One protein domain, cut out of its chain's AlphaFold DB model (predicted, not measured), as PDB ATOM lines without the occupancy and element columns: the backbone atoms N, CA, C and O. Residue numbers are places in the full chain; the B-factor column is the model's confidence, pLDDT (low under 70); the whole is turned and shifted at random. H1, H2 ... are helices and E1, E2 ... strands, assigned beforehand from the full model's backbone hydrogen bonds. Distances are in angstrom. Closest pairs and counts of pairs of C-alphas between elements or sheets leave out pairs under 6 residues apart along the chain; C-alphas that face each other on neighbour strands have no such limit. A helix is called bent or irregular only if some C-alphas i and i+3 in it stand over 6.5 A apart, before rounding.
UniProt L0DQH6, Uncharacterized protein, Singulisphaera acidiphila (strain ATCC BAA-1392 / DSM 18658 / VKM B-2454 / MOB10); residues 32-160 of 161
ATOM      1  N   PRO A  32     -79.558 126.168 136.318       62.59
ATOM      2  CA  PRO A  32     -80.125 127.354 136.935       62.59
ATOM      3  C   PRO A  32     -81.630 127.155 137.148       62.59
ATOM      4  O   PRO A  32     -82.339 126.764 136.211       62.59
ATOM      5  N   PRO A  33     -82.149 127.509 138.334       65.06
ATOM      6  CA  PRO A  33     -83.574 127.464 138.590       65.06
ATOM      7  C   PRO A  33     -84.386 128.250 137.555       65.06
ATOM      8  O   PRO A  33     -83.959 129.292 137.044       65.06
ATOM      9  N   ARG A  34     -85.625 127.836 137.286       68.50
ATOM     10  CA  ARG A  34     -86.504 128.476 136.288       68.50
ATOM     11  C   ARG A  34     -86.711 129.966 136.551       68.50
ATOM     12  O   ARG A  34     -86.834 130.749 135.610       68.50
ATOM     13  N   PHE A  35     -86.757 130.376 137.819       68.25
ATOM     14  CA  PHE A  35     -86.904 131.788 138.181       68.25
ATOM     15  C   PHE A  35     -85.664 132.616 137.817       68.25
ATOM     16  O   PHE A  35     -85.798 133.778 137.439       68.25
ATOM     17  N   VAL A  36     -84.471 132.016 137.865       69.06
ATOM     18  CA  VAL A  36     -83.228 132.651 137.415       69.06
ATOM     19  C   VAL A  36     -83.298 132.889 135.913       69.06
ATOM     20  O   VAL A  36     -83.088 134.021 135.477       69.06
ATOM     21  N   LEU A  37     -83.676 131.863 135.139       73.06
ATOM     22  CA  LEU A  37     -83.824 131.948 133.680       73.06
ATOM     23  C   LEU A  37     -84.824 133.030 133.258       73.06
ATOM     24  O   LEU A  37     -84.553 133.786 132.330       73.06
ATOM     25  N   ARG A  38     -85.944 133.173 133.977       79.50
ATOM     26  CA  ARG A  38     -86.927 134.248 133.735       79.50
ATOM     27  C   ARG A  38     -86.353 135.650 133.928       79.50
ATOM     28  O   ARG A  38     -86.825 136.588 133.295       79.50
ATOM     29  N   GLY A  39     -85.348 135.805 134.789       82.75
ATOM     30  CA  GLY A  39     -84.677 137.081 135.021       82.75
ATOM     31  C   GLY A  39     -83.620 137.428 133.973       82.75
ATOM     32  O   GLY A  39     -83.269 138.598 133.845       82.75
ATOM     33  N   VAL A  40     -83.104 136.451 133.220       86.00
ATOM     34  CA  VAL A  40     -82.019 136.662 132.247       86.00
ATOM     35  C   VAL A  40     -82.375 137.676 131.149       86.00
ATOM     36  O   VAL A  40     -81.563 138.580 130.945       86.00
ATOM     37  N   PRO A  41     -83.557 137.626 130.493       88.38
ATOM     38  CA  PRO A  41     -83.942 138.629 129.496       88.38
ATOM     39  C   PRO A  41     -83.818 140.068 130.011       88.38
ATOM     40  O   PRO A  41     -83.207 140.916 129.366       88.38
ATOM     41  N   ALA A  42     -84.331 140.323 131.219       88.75
ATOM     42  CA  ALA A  42     -84.270 141.639 131.842       88.75
ATOM     43  C   ALA A  42     -82.828 142.062 132.154       88.75
ATOM     44  O   ALA A  42     -82.492 143.233 132.022       88.75
ATOM     45  N   ARG A  43     -81.948 141.125 132.533       89.94
ATOM     46  CA  ARG A  43     -80.524 141.422 132.760       89.94
ATOM     47  C   ARG A  43     -79.804 141.761 131.460       89.94
ATOM     48  O   ARG A  43     -79.046 142.723 131.453       89.94
ATOM     49  N   VAL A  44     -80.072 141.024 130.380       90.00
ATOM     50  CA  VAL A  44     -79.511 141.304 129.048       90.00
ATOM     51  C   VAL A  44     -79.951 142.678 128.548       90.00
ATOM     52  O   VAL A  44     -79.114 143.430 128.068       90.00
ATOM     53  N   ALA A  45     -81.211 143.060 128.760       88.38
ATOM     54  CA  ALA A  45     -81.714 144.384 128.390       88.38
ATOM     55  C   ALA A  45     -81.040 145.555 129.140       88.38
ATOM     56  O   ALA A  45     -81.145 146.700 128.709       88.38
ATOM     57  N   ARG A  46     -80.353 145.297 130.264       90.75
ATOM     58  CA  ARG A  46     -79.580 146.316 131.002       90.75
ATOM     59  C   ARG A  46     -78.150 146.475 130.493       90.75
ATOM     60  O   ARG A  46     -77.480 147.423 130.903       90.75
ATOM     61  N   LEU A  47     -77.667 145.544 129.672       93.06
ATOM     62  CA  LEU A  47     -76.340 145.644 129.080       93.06
ATOM     63  C   LEU A  47     -76.296 146.809 128.091       93.06
ATOM     64  O   LEU A  47     -77.310 147.173 127.493       93.06
ATOM     65  N   LYS A  48     -75.115 147.408 127.939       93.75
ATOM     66  CA  LYS A  48     -74.863 148.477 126.971       93.75
ATOM     67  C   LYS A  48     -73.570 148.207 126.202       93.75
ATOM     68  O   LYS A  48     -72.625 147.666 126.792       93.75
ATOM     69  N   PRO A  49     -73.493 148.621 124.926       93.31
ATOM     70  CA  PRO A  49     -72.240 148.613 124.188       93.31
ATOM     71  C   PRO A  49     -71.152 149.368 124.958       93.31
ATOM     72  O   PRO A  49     -71.413 150.387 125.600       93.31
ATOM     73  N   GLY A  50     -69.926 148.856 124.919       91.81
ATOM     74  CA  GLY A  50     -68.784 149.444 125.615       91.81
ATOM     75  C   GLY A  50     -68.634 149.039 127.083       91.81
ATOM     76  O   GLY A  50     -67.644 149.422 127.699       91.81
ATOM     77  N   MET A  51     -69.541 148.243 127.656       93.38
ATOM     78  CA  MET A  51     -69.320 147.684 128.994       93.38
ATOM     79  C   MET A  51     -68.100 146.757 129.014       93.38
ATOM     80  O   MET A  51     -67.858 145.992 128.077       93.38
ATOM     81  N   SER A  52     -67.336 146.800 130.098       90.75
ATOM     82  CA  SER A  52     -66.247 145.861 130.355       90.75
ATOM     83  C   SER A  52     -66.773 144.448 130.619       90.75
ATOM     84  O   SER A  52     -67.956 144.226 130.913       90.75
ATOM     85  N   TYR A  53     -65.874 143.462 130.573       85.50
ATOM     86  CA  TYR A  53     -66.203 142.093 130.972       85.50
ATOM     87  C   TYR A  53     -66.717 142.024 132.420       85.50
ATOM     88  O   TYR A  53     -67.700 141.335 132.699       85.50
ATOM     89  N   ARG A  54     -66.093 142.775 133.340       86.00
ATOM     90  CA  ARG A  54     -66.472 142.800 134.759       86.00
ATOM     91  C   ARG A  54     -67.889 143.336 134.962       86.00
ATOM     92  O   ARG A  54     -68.682 142.670 135.620       86.00
ATOM     93  N   GLU A  55     -68.214 144.476 134.357       90.19
ATOM     94  CA  GLU A  55     -69.557 145.074 134.431       90.19
ATOM     95  C   GLU A  55     -70.612 144.154 133.811       90.19
ATOM     96  O   GLU A  55     -71.674 143.928 134.389       90.19
ATOM     97  N   THR A  56     -70.296 143.550 132.661       88.88
ATOM     98  CA  THR A  56     -71.192 142.600 131.990       88.88
ATOM     99  C   THR A  56     -71.483 141.395 132.886       88.88
ATOM    100  O   THR A  56     -72.639 140.999 133.049       88.88
ATOM    101  N   LYS A  57     -70.447 140.827 133.515       84.56
ATOM    102  CA  LYS A  57     -70.578 139.702 134.448       84.56
ATOM    103  C   LYS A  57     -71.422 140.072 135.668       84.56
ATOM    104  O   LYS A  57     -72.266 139.279 136.081       84.56
ATOM    105  N   GLU A  58     -71.219 141.262 136.223       87.38
ATOM    106  CA  GLU A  58     -71.980 141.762 137.367       87.38
ATOM    107  C   GLU A  58     -73.468 141.918 137.029       87.38
ATOM    108  O   GLU A  58     -74.321 141.368 137.725       87.38
ATOM    109  N   ILE A  59     -73.797 142.555 135.901       87.62
ATOM    110  CA  ILE A  59     -75.188 142.737 135.455       87.62
ATOM    111  C   ILE A  59     -75.872 141.400 135.182       87.62
ATOM    112  O   ILE A  59     -77.051 141.226 135.509       87.62
ATOM    113  N   LEU A  60     -75.160 140.458 134.571       84.25
ATOM    114  CA  LEU A  60     -75.712 139.141 134.289       84.25
ATOM    115  C   LEU A  60     -75.878 138.315 135.566       84.25
ATOM    116  O   LEU A  60     -76.827 137.532 135.626       84.25
ATOM    117  N   SER A  61     -75.047 138.527 136.598       78.75
ATOM    118  CA  SER A  61     -75.127 137.842 137.901       78.75
ATOM    119  C   SER A  61     -75.379 136.334 137.737       78.75
ATOM    120  O   SER A  61     -76.270 135.761 138.368       78.75
ATOM    121  N   LEU A  62     -74.679 135.713 136.784       70.38
ATOM    122  CA  LEU A  62     -74.765 134.277 136.537       70.38
ATOM    123  C   LEU A  62     -73.754 133.608 137.451       70.38
ATOM    124  O   LEU A  62     -72.559 133.906 137.373       70.38
ATOM    125  N   GLU A  63     -74.221 132.721 138.321       62.91
ATOM    126  CA  GLU A  63     -73.301 131.900 139.092       62.91
ATOM    127  C   GLU A  63     -72.527 130.984 138.143       62.91
ATOM    128  O   GLU A  63     -73.092 130.383 137.230       62.91
ATOM    129  N   THR A  64     -71.219 130.861 138.366       57.66
ATOM    130  CA  THR A  64     -70.354 129.969 137.581       57.66
ATOM    131  C   THR A  64     -70.852 128.518 137.626       57.66
ATOM    132  O   THR A  64     -70.675 127.780 136.664       57.66
ATOM    133  N   SER A  65     -71.508 128.124 138.723       52.47
ATOM    134  CA  SER A  65     -72.142 126.816 138.941       52.47
ATOM    135  C   SER A  65     -73.302 126.523 137.985       52.47
ATOM    136  O   SER A  65     -73.559 125.356 137.711       52.47
ATOM    137  N   TRP A  66     -73.977 127.553 137.459       55.44
ATOM    138  CA  TRP A  66     -75.082 127.410 136.500       55.44
ATOM    139  C   TRP A  66     -74.616 127.190 135.062       55.44
ATOM    140  O   TRP A  66     -75.417 126.969 134.155       55.44
ATOM    141  N   LEU A  67     -73.307 127.285 134.841       55.09
ATOM    142  CA  LEU A  67     -72.668 127.096 133.551       55.09
ATOM    143  C   LEU A  67     -72.258 125.626 133.399       55.09
ATOM    144  O   LEU A  67     -71.078 125.317 133.216       55.09
ATOM    145  N   GLN A  68     -73.211 124.696 133.507       42.84
ATOM    146  CA  GLN A  68     -72.935 123.301 133.174       42.84
ATOM    147  C   GLN A  68     -72.770 123.152 131.658       42.84
ATOM    148  O   GLN A  68     -73.680 123.431 130.879       42.84
ATOM    149  N   GLY A  69     -71.599 122.679 131.234       40.50
ATOM    150  CA  GLY A  69     -71.428 122.182 129.870       40.50
ATOM    151  C   GLY A  69     -70.973 123.207 128.834       40.50
ATOM    152  O   GLY A  69     -71.386 123.140 127.679       40.50
ATOM    153  N   GLY A  70     -70.049 124.086 129.218       40.78
ATOM    154  CA  GLY A  70     -69.116 124.682 128.266       40.78
ATOM    155  C   GLY A  70     -69.340 126.167 128.045       40.78
ATOM    156  O   GLY A  70     -70.162 126.595 127.238       40.78
ATOM    157  N   THR A  71     -68.482 126.961 128.673       44.16
ATOM    158  CA  THR A  71     -68.010 128.210 128.083       44.16
ATOM    159  C   THR A  71     -67.284 127.860 126.790       44.16
ATOM    160  O   THR A  71     -66.061 127.728 126.765       44.16
ATOM    161  N   SER A  72     -68.039 127.630 125.719       43.50
ATOM    162  CA  SER A  72     -67.461 127.591 124.386       43.50
ATOM    163  C   SER A  72     -67.231 129.048 123.988       43.50
ATOM    164  O   SER A  72     -68.106 129.763 123.503       43.50
ATOM    165  N   ALA A  73     -66.054 129.537 124.367       39.25
ATOM    166  CA  ALA A  73     -65.521 130.786 123.867       39.25
ATOM    167  C   ALA A  73     -65.010 130.490 122.461       39.25
ATOM    168  O   ALA A  73     -63.973 129.851 122.294       39.25
ATOM    169  N   TRP A  74     -65.766 130.892 121.449       44.22
ATOM    170  CA  TRP A  74     -65.284 130.829 120.080       44.22
ATOM    171  C   TRP A  74     -64.594 132.162 119.813       44.22
ATOM    172  O   TRP A  74     -65.230 133.191 119.570       44.22
ATOM    173  N   THR A  75     -63.269 132.158 119.916       45.09
ATOM    174  CA  THR A  75     -62.458 133.304 119.505       45.09
ATOM    175  C   THR A  75     -62.420 133.327 117.985       45.09
ATOM    176  O   THR A  75     -61.746 132.509 117.363       45.09
ATOM    177  N   TYR A  76     -63.165 134.248 117.375       46.72
ATOM    178  CA  TYR A  76     -63.082 134.487 115.941       46.72
ATOM    179  C   TYR A  76     -62.094 135.623 115.676       46.72
ATOM    180  O   TYR A  76     -62.385 136.793 115.922       46.72
ATOM    181  N   TYR A  77     -60.916 135.285 115.157       50.50
ATOM    182  CA  TYR A  77     -59.926 136.279 114.757       50.50
ATOM    183  C   TYR A  77     -60.372 136.950 113.451       50.50
ATOM    184  O   TYR A  77     -60.246 136.378 112.372       50.50
ATOM    185  N   GLY A  78     -60.914 138.165 113.544       46.62
ATOM    186  CA  GLY A  78     -61.064 139.043 112.383       46.62
ATOM    187  C   GLY A  78     -59.721 139.692 112.032       46.62
ATOM    188  O   GLY A  78     -58.980 140.084 112.930       46.62
ATOM    189  N   SER A  79     -59.389 139.808 110.744       38.19
ATOM    190  CA  SER A  79     -58.174 140.500 110.296       38.19
ATOM    191  C   SER A  79     -58.301 142.018 110.502       38.19
ATOM    192  O   SER A  79     -59.201 142.638 109.936       38.19
ATOM    193  N   GLY A  80     -57.408 142.621 111.293       58.50
ATOM    194  CA  GLY A  80     -57.362 144.062 111.588       58.50
ATOM    195  C   GLY A  80     -56.623 144.358 112.900       58.50
ATOM    196  O   GLY A  80     -56.061 143.449 113.499       58.50
ATOM    197  N   SER A  81     -56.640 145.609 113.382       60.59
ATOM    198  CA  SER A  81     -56.049 146.009 114.678       60.59
ATOM    199  C   SER A  81     -56.884 145.612 115.912       60.59
ATOM    200  O   SER A  81     -56.525 145.953 117.035       60.59
ATOM    201  N   ARG A  82     -58.002 144.898 115.728       65.50
ATOM    202  CA  ARG A  82     -58.930 144.505 116.800       65.50
ATOM    203  C   ARG A  82     -59.198 143.006 116.759       65.50
ATOM    204  O   ARG A  82     -59.520 142.471 115.701       65.50
ATOM    205  N   LYS A  83     -59.146 142.346 117.917       71.50
ATOM    206  CA  LYS A  83     -59.631 140.966 118.089       71.50
ATOM    207  C   LYS A  83     -61.103 141.007 118.485       71.50
ATOM    208  O   LYS A  83     -61.476 141.767 119.376       71.50
ATOM    209  N   ALA A  84     -61.926 140.187 117.838       70.69
ATOM    210  CA  ALA A  84     -63.301 139.943 118.255       70.69
ATOM    211  C   ALA A  84     -63.388 138.578 118.946       70.69
ATOM    212  O   ALA A  84     -62.709 137.626 118.572       70.69
ATOM    213  N   MET A  85     -64.235 138.471 119.957       73.31
ATOM    214  CA  MET A  85     -64.487 137.217 120.647       73.31
ATOM    215  C   MET A  85     -65.976 137.047 120.868       73.31
ATOM    216  O   MET A  85     -66.653 137.986 121.282       73.31
ATOM    217  N   THR A  86     -66.471 135.841 120.619       72.81
ATOM    218  CA  THR A  86     -67.850 135.479 120.916       72.81
ATOM    219  C   THR A  86     -67.857 134.450 122.031       72.81
ATOM    220  O   THR A  86     -67.162 133.434 121.985       72.81
ATOM    221  N   TRP A  87     -68.668 134.711 123.042       73.69
ATOM    222  CA  TRP A  87     -68.839 133.860 124.196       73.69
ATOM    223  C   TRP A  87     -70.277 133.373 124.268       73.69
ATOM    224  O   TRP A  87     -71.211 134.173 124.249       73.69
ATOM    225  N   VAL A  88     -70.458 132.059 124.374       73.12
ATOM    226  CA  VAL A  88     -71.781 131.446 124.502       73.12
ATOM    227  C   VAL A  88     -71.881 130.754 125.857       73.12
ATOM    228  O   VAL A  88     -71.140 129.813 126.139       73.12
ATOM    229  N   TYR A  89     -72.798 131.222 126.703       73.81
ATOM    230  CA  TYR A  89     -73.187 130.546 127.938       73.81
ATOM    231  C   TYR A  89     -74.390 129.652 127.661       73.81
ATOM    232  O   TYR A  89     -75.477 130.162 127.394       73.81
ATOM    233  N   ALA A  90     -74.215 128.336 127.744       71.12
ATOM    234  CA  ALA A  90     -75.326 127.396 127.811       71.12
ATOM    235  C   ALA A  90     -75.928 127.437 129.224       71.12
ATOM    236  O   ALA A  90     -75.211 127.243 130.199       71.12
ATOM    237  N   LEU A  91     -77.225 127.725 129.333       65.69
ATOM    238  CA  LEU A  91     -77.916 127.861 130.620       65.69
ATOM    239  C   LEU A  91     -78.846 126.692 130.935       65.69
ATOM    240  O   LEU A  91     -79.367 126.620 132.036       65.69
ATOM    241  N   ARG A  92     -79.112 125.791 129.989       62.94
ATOM    242  CA  ARG A  92     -79.945 124.615 130.247       62.94
ATOM    243  C   ARG A  92     -79.705 123.570 129.177       62.94
ATOM    244  O   ARG A  92     -80.223 123.713 128.075       62.94
ATOM    245  N   GLN A  93     -78.922 122.544 129.481       55.47
ATOM    246  CA  GLN A  93     -78.887 121.335 128.664       55.47
ATOM    247  C   GLN A  93     -80.182 120.562 128.938       55.47
ATOM    248  O   GLN A  93     -80.516 120.313 130.096       55.47
ATOM    249  N   GLU A  94     -80.967 120.247 127.907       51.78
ATOM    250  CA  GLU A  94     -81.966 119.194 128.084       51.78
ATOM    251  C   GLU A  94     -81.204 117.887 128.240       51.78
ATOM    252  O   GLU A  94     -80.512 117.474 127.316       51.78
ATOM    253  N   GLU A  95     -81.302 117.232 129.398       50.00
ATOM    254  CA  GLU A  95     -80.863 115.846 129.486       50.00
ATOM    255  C   GLU A  95     -81.467 115.093 128.307       50.00
ATOM    256  O   GLU A  95     -82.688 115.052 128.118       50.00
ATOM    257  N   LEU A  96     -80.595 114.531 127.475       48.69
ATOM    258  CA  LEU A  96     -81.026 113.702 126.375       48.69
ATOM    259  C   LEU A  96     -81.706 112.499 127.016       48.69
ATOM    260  O   LEU A  96     -81.037 111.620 127.560       48.69
ATOM    261  N   THR A  97     -83.042 112.504 127.038       51.78
ATOM    262  CA  THR A  97     -83.799 111.421 127.671       51.78
ATOM    263  C   THR A  97     -83.276 110.091 127.137       51.78
ATOM    264  O   THR A  97     -82.949 109.986 125.952       51.78
ATOM    265  N   ALA A  98     -83.190 109.058 127.978       53.19
ATOM    266  CA  ALA A  98     -82.651 107.760 127.557       53.19
ATOM    267  C   ALA A  98     -83.327 107.233 126.271       53.19
ATOM    268  O   ALA A  98     -82.677 106.618 125.428       53.19
ATOM    269  N   ALA A  99     -84.612 107.558 126.078       51.12
ATOM    270  CA  ALA A  99     -85.368 107.281 124.862       51.12
ATOM    271  C   ALA A  99     -84.902 108.099 123.641       51.12
ATOM    272  O   ALA A  99     -84.721 107.530 122.565       51.12
ATOM    273  N   ALA A 100     -84.674 109.410 123.783       56.53
ATOM    274  CA  ALA A 100     -84.127 110.250 122.716       56.53
ATOM    275  C   ALA A 100     -82.692 109.835 122.348       56.53
ATOM    276  O   ALA A 100     -82.364 109.735 121.166       56.53
ATOM    277  N   ALA A 101     -81.871 109.490 123.343       60.12
ATOM    278  CA  ALA A 101     -80.497 109.037 123.140       60.12
ATOM    279  C   ALA A 101     -80.458 107.685 122.421       60.12
ATOM    280  O   ALA A 101     -79.692 107.504 121.475       60.12
ATOM    281  N   ALA A 102     -81.335 106.755 122.810       61.16
ATOM    282  CA  ALA A 102     -81.496 105.475 122.129       61.16
ATOM    283  C   ALA A 102     -81.979 105.648 120.680       61.16
ATOM    284  O   ALA A 102     -81.465 104.983 119.781       61.16
ATOM    285  N   ARG A 103     -82.918 106.570 120.428       60.03
ATOM    286  CA  ARG A 103     -83.462 106.840 119.088       60.03
ATOM    287  C   ARG A 103     -82.427 107.481 118.158       60.03
ATOM    288  O   ARG A 103     -82.308 107.057 117.012       60.03
ATOM    289  N   MET A 104     -81.632 108.427 118.660       58.84
ATOM    290  CA  MET A 104     -80.519 109.025 117.911       58.84
ATOM    291  C   MET A 104     -79.404 108.008 117.636       58.84
ATOM    292  O   MET A 104     -78.912 107.929 116.513       58.84
ATOM    293  N   LYS A 105     -79.057 107.164 118.617       61.81
ATOM    294  CA  LYS A 105     -78.072 106.085 118.444       61.81
ATOM    295  C   LYS A 105     -78.522 105.043 117.411       61.81
ATOM    296  O   LYS A 105     -77.685 104.525 116.680       61.81
ATOM    297  N   ALA A 106     -79.824 104.761 117.335       68.81
ATOM    298  CA  ALA A 106     -80.400 103.873 116.327       68.81
ATOM    299  C   ALA A 106     -80.390 104.482 114.913       68.81
ATOM    300  O   ALA A 106     -80.220 103.752 113.942       68.81
ATOM    301  N   GLN A 107     -80.554 105.804 114.786       64.44
ATOM    302  CA  GLN A 107     -80.536 106.501 113.493       64.44
ATOM    303  C   GLN A 107     -79.126 106.811 112.978       64.44
ATOM    304  O   GLN A 107     -78.933 106.948 111.772       64.44
ATOM    305  N   SER A 108     -78.136 106.955 113.857       64.44
ATOM    306  CA  SER A 108     -76.758 107.255 113.461       64.44
ATOM    307  C   SER A 108     -75.759 106.673 114.463       64.44
ATOM    308  O   SER A 108     -75.319 107.366 115.387       64.44
ATOM    309  N   PRO A 109     -75.385 105.391 114.297       50.38
ATOM    310  CA  PRO A 109     -74.419 104.734 115.161       50.38
ATOM    311  C   PRO A 109     -73.031 105.348 114.933       50.38
ATOM    312  O   PRO A 109     -72.328 105.002 113.992       50.38
ATOM    313  N   GLY A 110     -72.667 106.316 115.777       52.59
ATOM    314  CA  GLY A 110     -71.396 107.049 115.709       52.59
ATOM    315  C   GLY A 110     -71.505 108.528 116.084       52.59
ATOM    316  O   GLY A 110     -70.505 109.137 116.454       52.59
ATOM    317  N   LEU A 111     -72.710 109.108 116.051       48.34
ATOM    318  CA  LEU A 111     -72.930 110.484 116.494       48.34
ATOM    319  C   LEU A 111     -73.068 110.532 118.019       48.34
ATOM    320  O   LEU A 111     -73.978 109.935 118.597       48.34
ATOM    321  N   VAL A 112     -72.158 111.261 118.671       51.75
ATOM    322  CA  VAL A 112     -72.342 111.669 120.068       51.75
ATOM    323  C   VAL A 112     -73.586 112.559 120.103       51.75
ATOM    324  O   VAL A 112     -73.644 113.520 119.332       51.75
ATOM    325  N   PRO A 113     -74.590 112.258 120.942       53.12
ATOM    326  CA  PRO A 113     -75.794 113.067 121.027       53.12
ATOM    327  C   PRO A 113     -75.424 114.521 121.347       53.12
ATOM    328  O   PRO A 113     -74.906 114.811 122.426       53.12
ATOM    329  N   HIS A 114     -75.647 115.435 120.401       50.75
ATOM    330  CA  HIS A 114     -75.468 116.858 120.658       50.75
ATOM    331  C   HIS A 114     -76.708 117.342 121.405       50.75
ATOM    332  O   HIS A 114     -77.753 117.585 120.806       50.75
ATOM    333  N   VAL A 115     -76.609 117.407 122.732       55.47
ATOM    334  CA  VAL A 115     -77.610 118.079 123.556       55.47
ATOM    335  C   VAL A 115     -77.550 119.562 123.224       55.47
ATOM    336  O   VAL A 115     -76.593 120.243 123.594       55.47
ATOM    337  N   GLU A 116     -78.564 120.073 122.535       56.25
ATOM    338  CA  GLU A 116     -78.687 121.509 122.352       56.25
ATOM    339  C   GLU A 116     -79.188 122.161 123.645       56.25
ATOM    340  O   GLU A 116     -80.205 121.744 124.203       56.25
ATOM    341  N   PRO A 117     -78.513 123.213 124.137       63.97
ATOM    342  CA  PRO A 117     -79.062 123.984 125.231       63.97
ATOM    343  C   PRO A 117     -80.385 124.642 124.824       63.97
ATOM    344  O   PRO A 117     -80.423 125.349 123.815       63.97
ATOM    345  N   THR A 118     -81.422 124.486 125.650       69.81
ATOM    346  CA  THR A 118     -82.729 125.157 125.500       69.81
ATOM    347  C   THR A 118     -82.658 126.645 125.822       69.81
ATOM    348  O   THR A 118     -83.538 127.402 125.437       69.81
ATOM    349  N   ALA A 119     -81.594 127.098 126.488       77.38
ATOM    350  CA  ALA A 119     -81.339 128.509 126.741       77.38
ATOM    351  C   ALA A 119     -79.846 128.832 126.605       77.38
ATOM    352  O   ALA A 119     -78.997 128.101 127.126       77.38
ATOM    353  N   ARG A 120     -79.520 129.935 125.920       81.94
ATOM    354  CA  ARG A 120     -78.148 130.409 125.697       81.94
ATOM    355  C   ARG A 120     -78.051 131.928 125.830       81.94
ATOM    356  O   ARG A 120     -78.934 132.647 125.374       81.94
ATOM    357  N   ILE A 121     -76.953 132.426 126.390       84.38
ATOM    358  CA  ILE A 121     -76.565 133.840 126.279       84.38
ATOM    359  C   ILE A 121     -75.369 133.932 125.346       84.38
ATOM    360  O   ILE A 121     -74.349 133.293 125.585       84.38
ATOM    361  N   HIS A 122     -75.485 134.744 124.307       87.00
ATOM    362  CA  HIS A 122     -74.419 135.062 123.374       87.00
ATOM    363  C   HIS A 122     -73.907 136.453 123.716       87.00
ATOM    364  O   HIS A 122     -74.680 137.403 123.683       87.00
ATOM    365  N   LEU A 123     -72.626 136.582 124.031       86.00
ATOM    366  CA  LEU A 123     -71.957 137.861 124.231       86.00
ATOM    367  C   LEU A 123     -70.851 138.005 123.201       86.00
ATOM    368  O   LEU A 123     -70.114 137.055 122.946       86.00
ATOM    369  N   ARG A 124     -70.693 139.196 122.642       87.50
ATOM    370  CA  ARG A 124     -69.577 139.525 121.767       87.50
ATOM    371  C   ARG A 124     -68.756 140.628 122.392       87.50
ATOM    372  O   ARG A 124     -69.302 141.648 122.796       87.50
ATOM    373  N   PHE A 125     -67.451 140.423 122.436       85.88
ATOM    374  CA  PHE A 125     -66.487 141.401 122.902       85.88
ATOM    375  C   PHE A 125     -65.498 141.746 121.792       85.88
ATOM    376  O   PHE A 125     -65.224 140.935 120.903       85.88
ATOM    377  N   VAL A 126     -64.940 142.946 121.861       87.12
ATOM    378  CA  VAL A 126     -63.777 143.372 121.077       87.12
ATOM    379  C   VAL A 126     -62.689 143.865 122.018       87.12
ATOM    380  O   VAL A 126     -63.003 144.431 123.060       87.12
ATOM    381  N   MET A 127     -61.428 143.661 121.657       83.06
ATOM    382  CA  MET A 127     -60.266 144.163 122.401       83.06
ATOM    383  C   MET A 127     -59.244 144.780 121.444       83.06
ATOM    384  O   MET A 127     -59.188 144.405 120.262       83.06
ATOM    385  N   ASP A 128     -58.442 145.713 121.953       77.69
ATOM    386  CA  ASP A 128     -57.295 146.247 121.220       77.69
ATOM    387  C   ASP A 128     -56.158 145.218 121.239       77.69
ATOM    388  O   ASP A 128     -55.841 144.630 122.269       77.69
ATOM    389  N   LEU A 129     -55.553 144.978 120.079       65.94
ATOM    390  CA  LEU A 129     -54.458 144.026 119.907       65.94
ATOM    391  C   LEU A 129     -53.143 144.450 120.552       65.94
ATOM    392  O   LEU A 129     -52.259 143.613 120.698       65.94
ATOM    393  N   ARG A 130     -52.981 145.736 120.867       66.75
ATOM    394  CA  ARG A 130     -51.740 146.267 121.448       66.75
ATOM    395  C   ARG A 130     -51.514 145.816 122.889       66.75
ATOM    396  O   ARG A 130     -50.394 145.905 123.378       66.75
ATOM    397  N   GLU A 131     -52.564 145.348 123.553       61.69
ATOM    398  CA  GLU A 131     -52.497 144.745 124.877       61.69
ATOM    399  C   GLU A 131     -52.278 143.237 124.701       61.69
ATOM    400  O   GLU A 131     -53.202 142.489 124.382       61.69
ATOM    401  N   ASP A 132     -51.027 142.792 124.852       58.50
ATOM    402  CA  ASP A 132     -50.601 141.387 124.738       58.50
ATOM    403  C   ASP A 132     -51.056 140.561 125.962       58.50
ATOM    404  O   ASP A 132     -50.278 139.937 126.684       58.50
ATOM    405  N   GLU A 133     -52.354 140.594 126.252       60.50
ATOM    406  CA  GLU A 133     -52.905 139.933 127.422       60.50
ATOM    407  C   GLU A 133     -53.248 138.469 127.141       60.50
ATOM    408  O   GLU A 133     -54.096 138.137 126.310       60.50
ATOM    409  N   GLN A 134     -52.607 137.578 127.906       64.94
ATOM    410  CA  GLN A 134     -52.921 136.146 127.918       64.94
ATOM    411  C   GLN A 134     -54.357 135.865 128.395       64.94
ATOM    412  O   GLN A 134     -54.936 134.851 128.002       64.94
ATOM    413  N   ASP A 135     -54.950 136.758 129.199       75.06
ATOM    414  CA  ASP A 135     -56.332 136.652 129.676       75.06
ATOM    415  C   ASP A 135     -57.130 137.933 129.404       75.06
ATOM    416  O   ASP A 135     -57.291 138.802 130.255       75.06
ATOM    417  N   TRP A 136     -57.713 138.009 128.212       74.31
ATOM    418  CA  TRP A 136     -58.587 139.097 127.765       74.31
ATOM    419  C   TRP A 136     -59.746 139.457 128.712       74.31
ATOM    420  O   TRP A 136     -60.307 140.549 128.602       74.31
ATOM    421  N   ARG A 137     -60.149 138.563 129.626       76.19
ATOM    422  CA  ARG A 137     -61.188 138.849 130.635       76.19
ATOM    423  C   ARG A 137     -60.737 139.920 131.621       76.19
ATOM    424  O   ARG A 137     -61.577 140.529 132.284       76.19
ATOM    425  N   GLN A 138     -59.426 140.091 131.740       78.25
ATOM    426  CA  GLN A 138     -58.774 141.068 132.598       78.25
ATOM    427  C   GLN A 138     -58.391 142.333 131.824       78.25
ATOM    428  O   GLN A 138     -58.168 143.364 132.457       78.25
ATOM    429  N   SER A 139     -58.442 142.285 130.486       81.50
ATOM    430  CA  SER A 139     -58.019 143.401 129.650       81.50
ATOM    431  C   SER A 139     -58.895 144.628 129.843       81.50
ATOM    432  O   SER A 139     -60.124 144.565 129.673       81.50
ATOM    433  N   PRO A 140     -58.275 145.783 130.143       83.81
ATOM    434  CA  PRO A 140     -58.982 147.036 130.259       83.81
ATOM    435  C   PRO A 140     -59.476 147.531 128.903       83.81
ATOM    436  O   PRO A 140     -60.326 148.415 128.916       83.81
ATOM    437  N   SER A 141     -59.035 146.989 127.759       86.19
ATOM    438  CA  SER A 141     -59.566 147.317 126.425       86.19
ATOM    439  C   SER A 141     -60.703 146.404 125.952       86.19
ATOM    440  O   SER A 141     -61.365 146.731 124.965       86.19
ATOM    441  N   THR A 142     -61.005 145.311 126.661       87.12
ATOM    442  CA  THR A 142     -62.127 144.419 126.327       87.12
ATOM    443  C   THR A 142     -63.471 145.123 126.519       87.12
ATOM    444  O   THR A 142     -63.825 145.560 127.619       87.12
ATOM    445  N   ARG A 143     -64.259 145.217 125.447       91.12
ATOM    446  CA  ARG A 143     -65.544 145.928 125.401       91.12
ATOM    447  C   ARG A 143     -66.631 145.064 124.787       91.12
ATOM    448  O   ARG A 143     -66.429 144.489 123.721       91.12
ATOM    449  N   LEU A 144     -67.782 144.987 125.448       91.12
ATOM    450  CA  LEU A 144     -68.982 144.333 124.936       91.12
ATOM    451  C   LEU A 144     -69.495 145.095 123.710       91.12
ATOM    452  O   LEU A 144     -69.616 146.318 123.748       91.12
ATOM    453  N   THR A 145     -69.812 144.386 122.635       91.56
ATOM    454  CA  THR A 145     -70.384 144.957 121.407       91.56
ATOM    455  C   THR A 145     -71.771 144.430 121.106       91.56
ATOM    456  O   THR A 145     -72.583 145.164 120.566       91.56
ATOM    457  N   SER A 146     -72.077 143.189 121.479       91.50
ATOM    458  CA  SER A 146     -73.431 142.658 121.350       91.50
ATOM    459  C   SER A 146     -73.736 141.641 122.441       91.50
ATOM    460  O   SER A 146     -72.843 140.982 122.979       91.50
ATOM    461  N   ALA A 147     -75.013 141.529 122.793       91.44
ATOM    462  CA  ALA A 147     -75.500 140.538 123.739       91.44
ATOM    463  C   ALA A 147     -76.883 140.050 123.312       91.44
ATOM    464  O   ALA A 147     -77.748 140.854 122.976       91.44
ATOM    465  N   ARG A 148     -77.113 138.739 123.339       92.06
ATOM    466  CA  ARG A 148     -78.401 138.121 123.011       92.06
ATOM    467  C   ARG A 148     -78.715 137.013 123.993       92.06
ATOM    468  O   ARG A 148     -77.839 136.231 124.349       92.06
ATOM    469  N   PHE A 149     -79.974 136.909 124.382       89.62
ATOM    470  CA  PHE A 149     -80.511 135.745 125.063       89.62
ATOM    471  C   PHE A 149     -81.425 134.985 124.109       89.62
ATOM    472  O   PHE A 149     -82.382 135.545 123.570       89.62
ATOM    473  N   VAL A 150     -81.112 133.710 123.911       86.56
ATOM    474  CA  VAL A 150     -81.847 132.786 123.053       86.56
ATOM    475  C   VAL A 150     -82.474 131.715 123.933       86.56
ATOM    476  O   VAL A 150     -81.776 131.111 124.745       86.56
ATOM    477  N   ALA A 151     -83.766 131.459 123.763       83.19
ATOM    478  CA  ALA A 151     -84.463 130.344 124.391       83.19
ATOM    479  C   ALA A 151     -85.280 129.594 123.336       83.19
ATOM    480  O   ALA A 151     -85.923 130.225 122.497       83.19
ATOM    481  N   ASP A 152     -85.211 128.263 123.349       80.94
ATOM    482  CA  ASP A 152     -85.921 127.372 122.422       80.94
ATOM    483  C   ASP A 152     -85.738 127.787 120.946       80.94
ATOM    484  O   ASP A 152     -86.677 127.837 120.151       80.94
ATOM    485  N   GLY A 153     -84.505 128.176 120.595       78.75
ATOM    486  CA  GLY A 153     -84.124 128.619 119.249       78.75
ATOM    487  C   GLY A 153     -84.564 130.039 118.863       78.75
ATOM    488  O   GLY A 153     -84.331 130.452 117.730       78.75
ATOM    489  N   ARG A 154     -85.174 130.815 119.768       85.06
ATOM    490  CA  ARG A 154     -85.667 132.178 119.500       85.06
ATOM    491  C   ARG A 154     -84.922 133.224 120.316       85.06
ATOM    492  O   ARG A 154     -84.650 133.010 121.493       85.06
ATOM    493  N   VAL A 155     -84.635 134.379 119.714       89.25
ATOM    494  CA  VAL A 155     -84.107 135.541 120.446       89.25
ATOM    495  C   VAL A 155     -85.225 136.115 121.314       89.25
ATOM    496  O   VAL A 155     -86.267 136.520 120.807       89.25
ATOM    497  N   VAL A 156     -85.010 136.124 122.626       90.56
ATOM    498  CA  VAL A 156     -85.963 136.637 123.622       90.56
ATOM    499  C   VAL A 156     -85.558 138.027 124.107       90.56
ATOM    500  O   VAL A 156     -86.417 138.836 124.448       90.56
ATOM    501  N   ALA A 157     -84.256 138.312 124.142       91.25
ATOM    502  CA  ALA A 157     -83.729 139.634 124.452       91.25
ATOM    503  C   ALA A 157     -82.436 139.889 123.682       91.25
ATOM    504  O   ALA A 157     -81.639 138.973 123.471       91.25
ATOM    505  N   GLU A 158     -82.216 141.141 123.312       94.62
ATOM    506  CA  GLU A 158     -81.032 141.589 122.595       94.62
ATOM    507  C   GLU A 158     -80.634 142.980 123.081       94.62
ATOM    508  O   GLU A 158     -81.483 143.832 123.348       94.62
ATOM    509  N   MET A 159     -79.329 143.183 123.217       92.19
ATOM    510  CA  MET A 159     -78.726 144.496 123.345       92.19
ATOM    511  C   MET A 159     -78.475 145.031 121.928       92.19
ATOM    512  O   MET A 159     -77.778 144.349 121.174       92.19
ATOM    513  N   PRO A 160     -79.018 146.205 121.561       74.75
ATOM    514  CA  PRO A 160     -78.748 146.810 120.261       74.75
ATOM    515  C   PRO A 160     -77.248 147.100 120.099       74.75
ATOM    516  O   PRO A 160     -76.588 147.463 121.078       74.75
TER     517      PRO A 160
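AT A GLANCE: This is residues 32 to 160 of the 161 residues of an uncharacterized protein of Singulisphaera acidiphila (strain ATCC BAA-1392 / DSM 18658 / VKM B-2454 / MOB10) (UniProt L0DQH6). A twisted sheet of five strands forms a wall, with H1 and H2 over one face and the other face bare of named helices. Its two longest strands, E2 and E3, are joined beyond one end of the sheet by a loop that holds H3, and residues 106 to 111 there stick out. The printed part has 129 residues, in the order H1 H2 E1 E2 H3 E3 E4 E5; the sheet runs E1 E2 E3 E4 E5, antiparallel throughout, and the class is mixed, helices and strands. It is only just compact, close to loose, with a radius of gyration of the C-alphas of 16.8 A, and spans 51 by 34 by 25 A, only just elongated.

IN THESE COORDINATES: Start with the sheet at C-alpha 82, (-58.930, 144.505, 116.800), where E2, residues 82 to 93, begins its 32.8 A. Beside it find E3, residues 117 to 128, 31.4 A, and E1, residues 72 to 74, 5.8 A. Next come E4, residues 143 to 151, 24.5 A, and E5, residues 154 to 159, 14.7 A, ending at C-alpha 159, (-78.726, 144.496, 123.345). H1, residues 34 to 44, runs 16.3 A from C-alpha 34 at (-86.504, 128.476, 136.288), and is only just irregular: C-alphas 38 and 41 are 6.8 A apart. H2 is residues 53 to 60, 10.5 A, and H3 residues 98 to 107, 14.3 A.

HOW THE PARTS SIT: Look first at E2 and E3, where N 87 and O 123 are 2.8 A apart, within hydrogen-bond range. In the hairpin of E1 and E2, look at N 74 and O 86, 2.9 A. E3, E4 and E5 make a meander, each strand the antiparallel neighbour of the one before; find N 122 and O 148 at 2.8 A, then N 151 and O 154 at 2.9 A. H1 and H2 are on the same face, giving two layers, helices on one face of a sheet. H1 has a height over the sheet of 9.2 A; its closest C-alphas to E5 are Pro 41 and Ala 157, 5.1 A. H2 has a height of 9.6 A; its closest C-alphas to E4 are Tyr 53 and Arg 143, 6.8 A. H1 and H2 touch at Arg 43 and Leu 60, their closest C-alphas, 5.5 A, at a steep tilt of 50 degrees, opposite ways. H3 is not on the sheet and is apart from H1 and H2. Every O i to N i+4 pair is within range in H2 and H3, and 5 of 7 in H1.

THE WHOLE: The farthest C-alphas are Ala 99 and Arg 130, 51.6 A apart. The printed part has no cut; the links H2 to E1 and E3 to E4 are long. Mean pLDDT of the printed part is 71.4, and it is under 70 in residues 32 to 36, 63 to 82, 91 to 118 and 129 to 134.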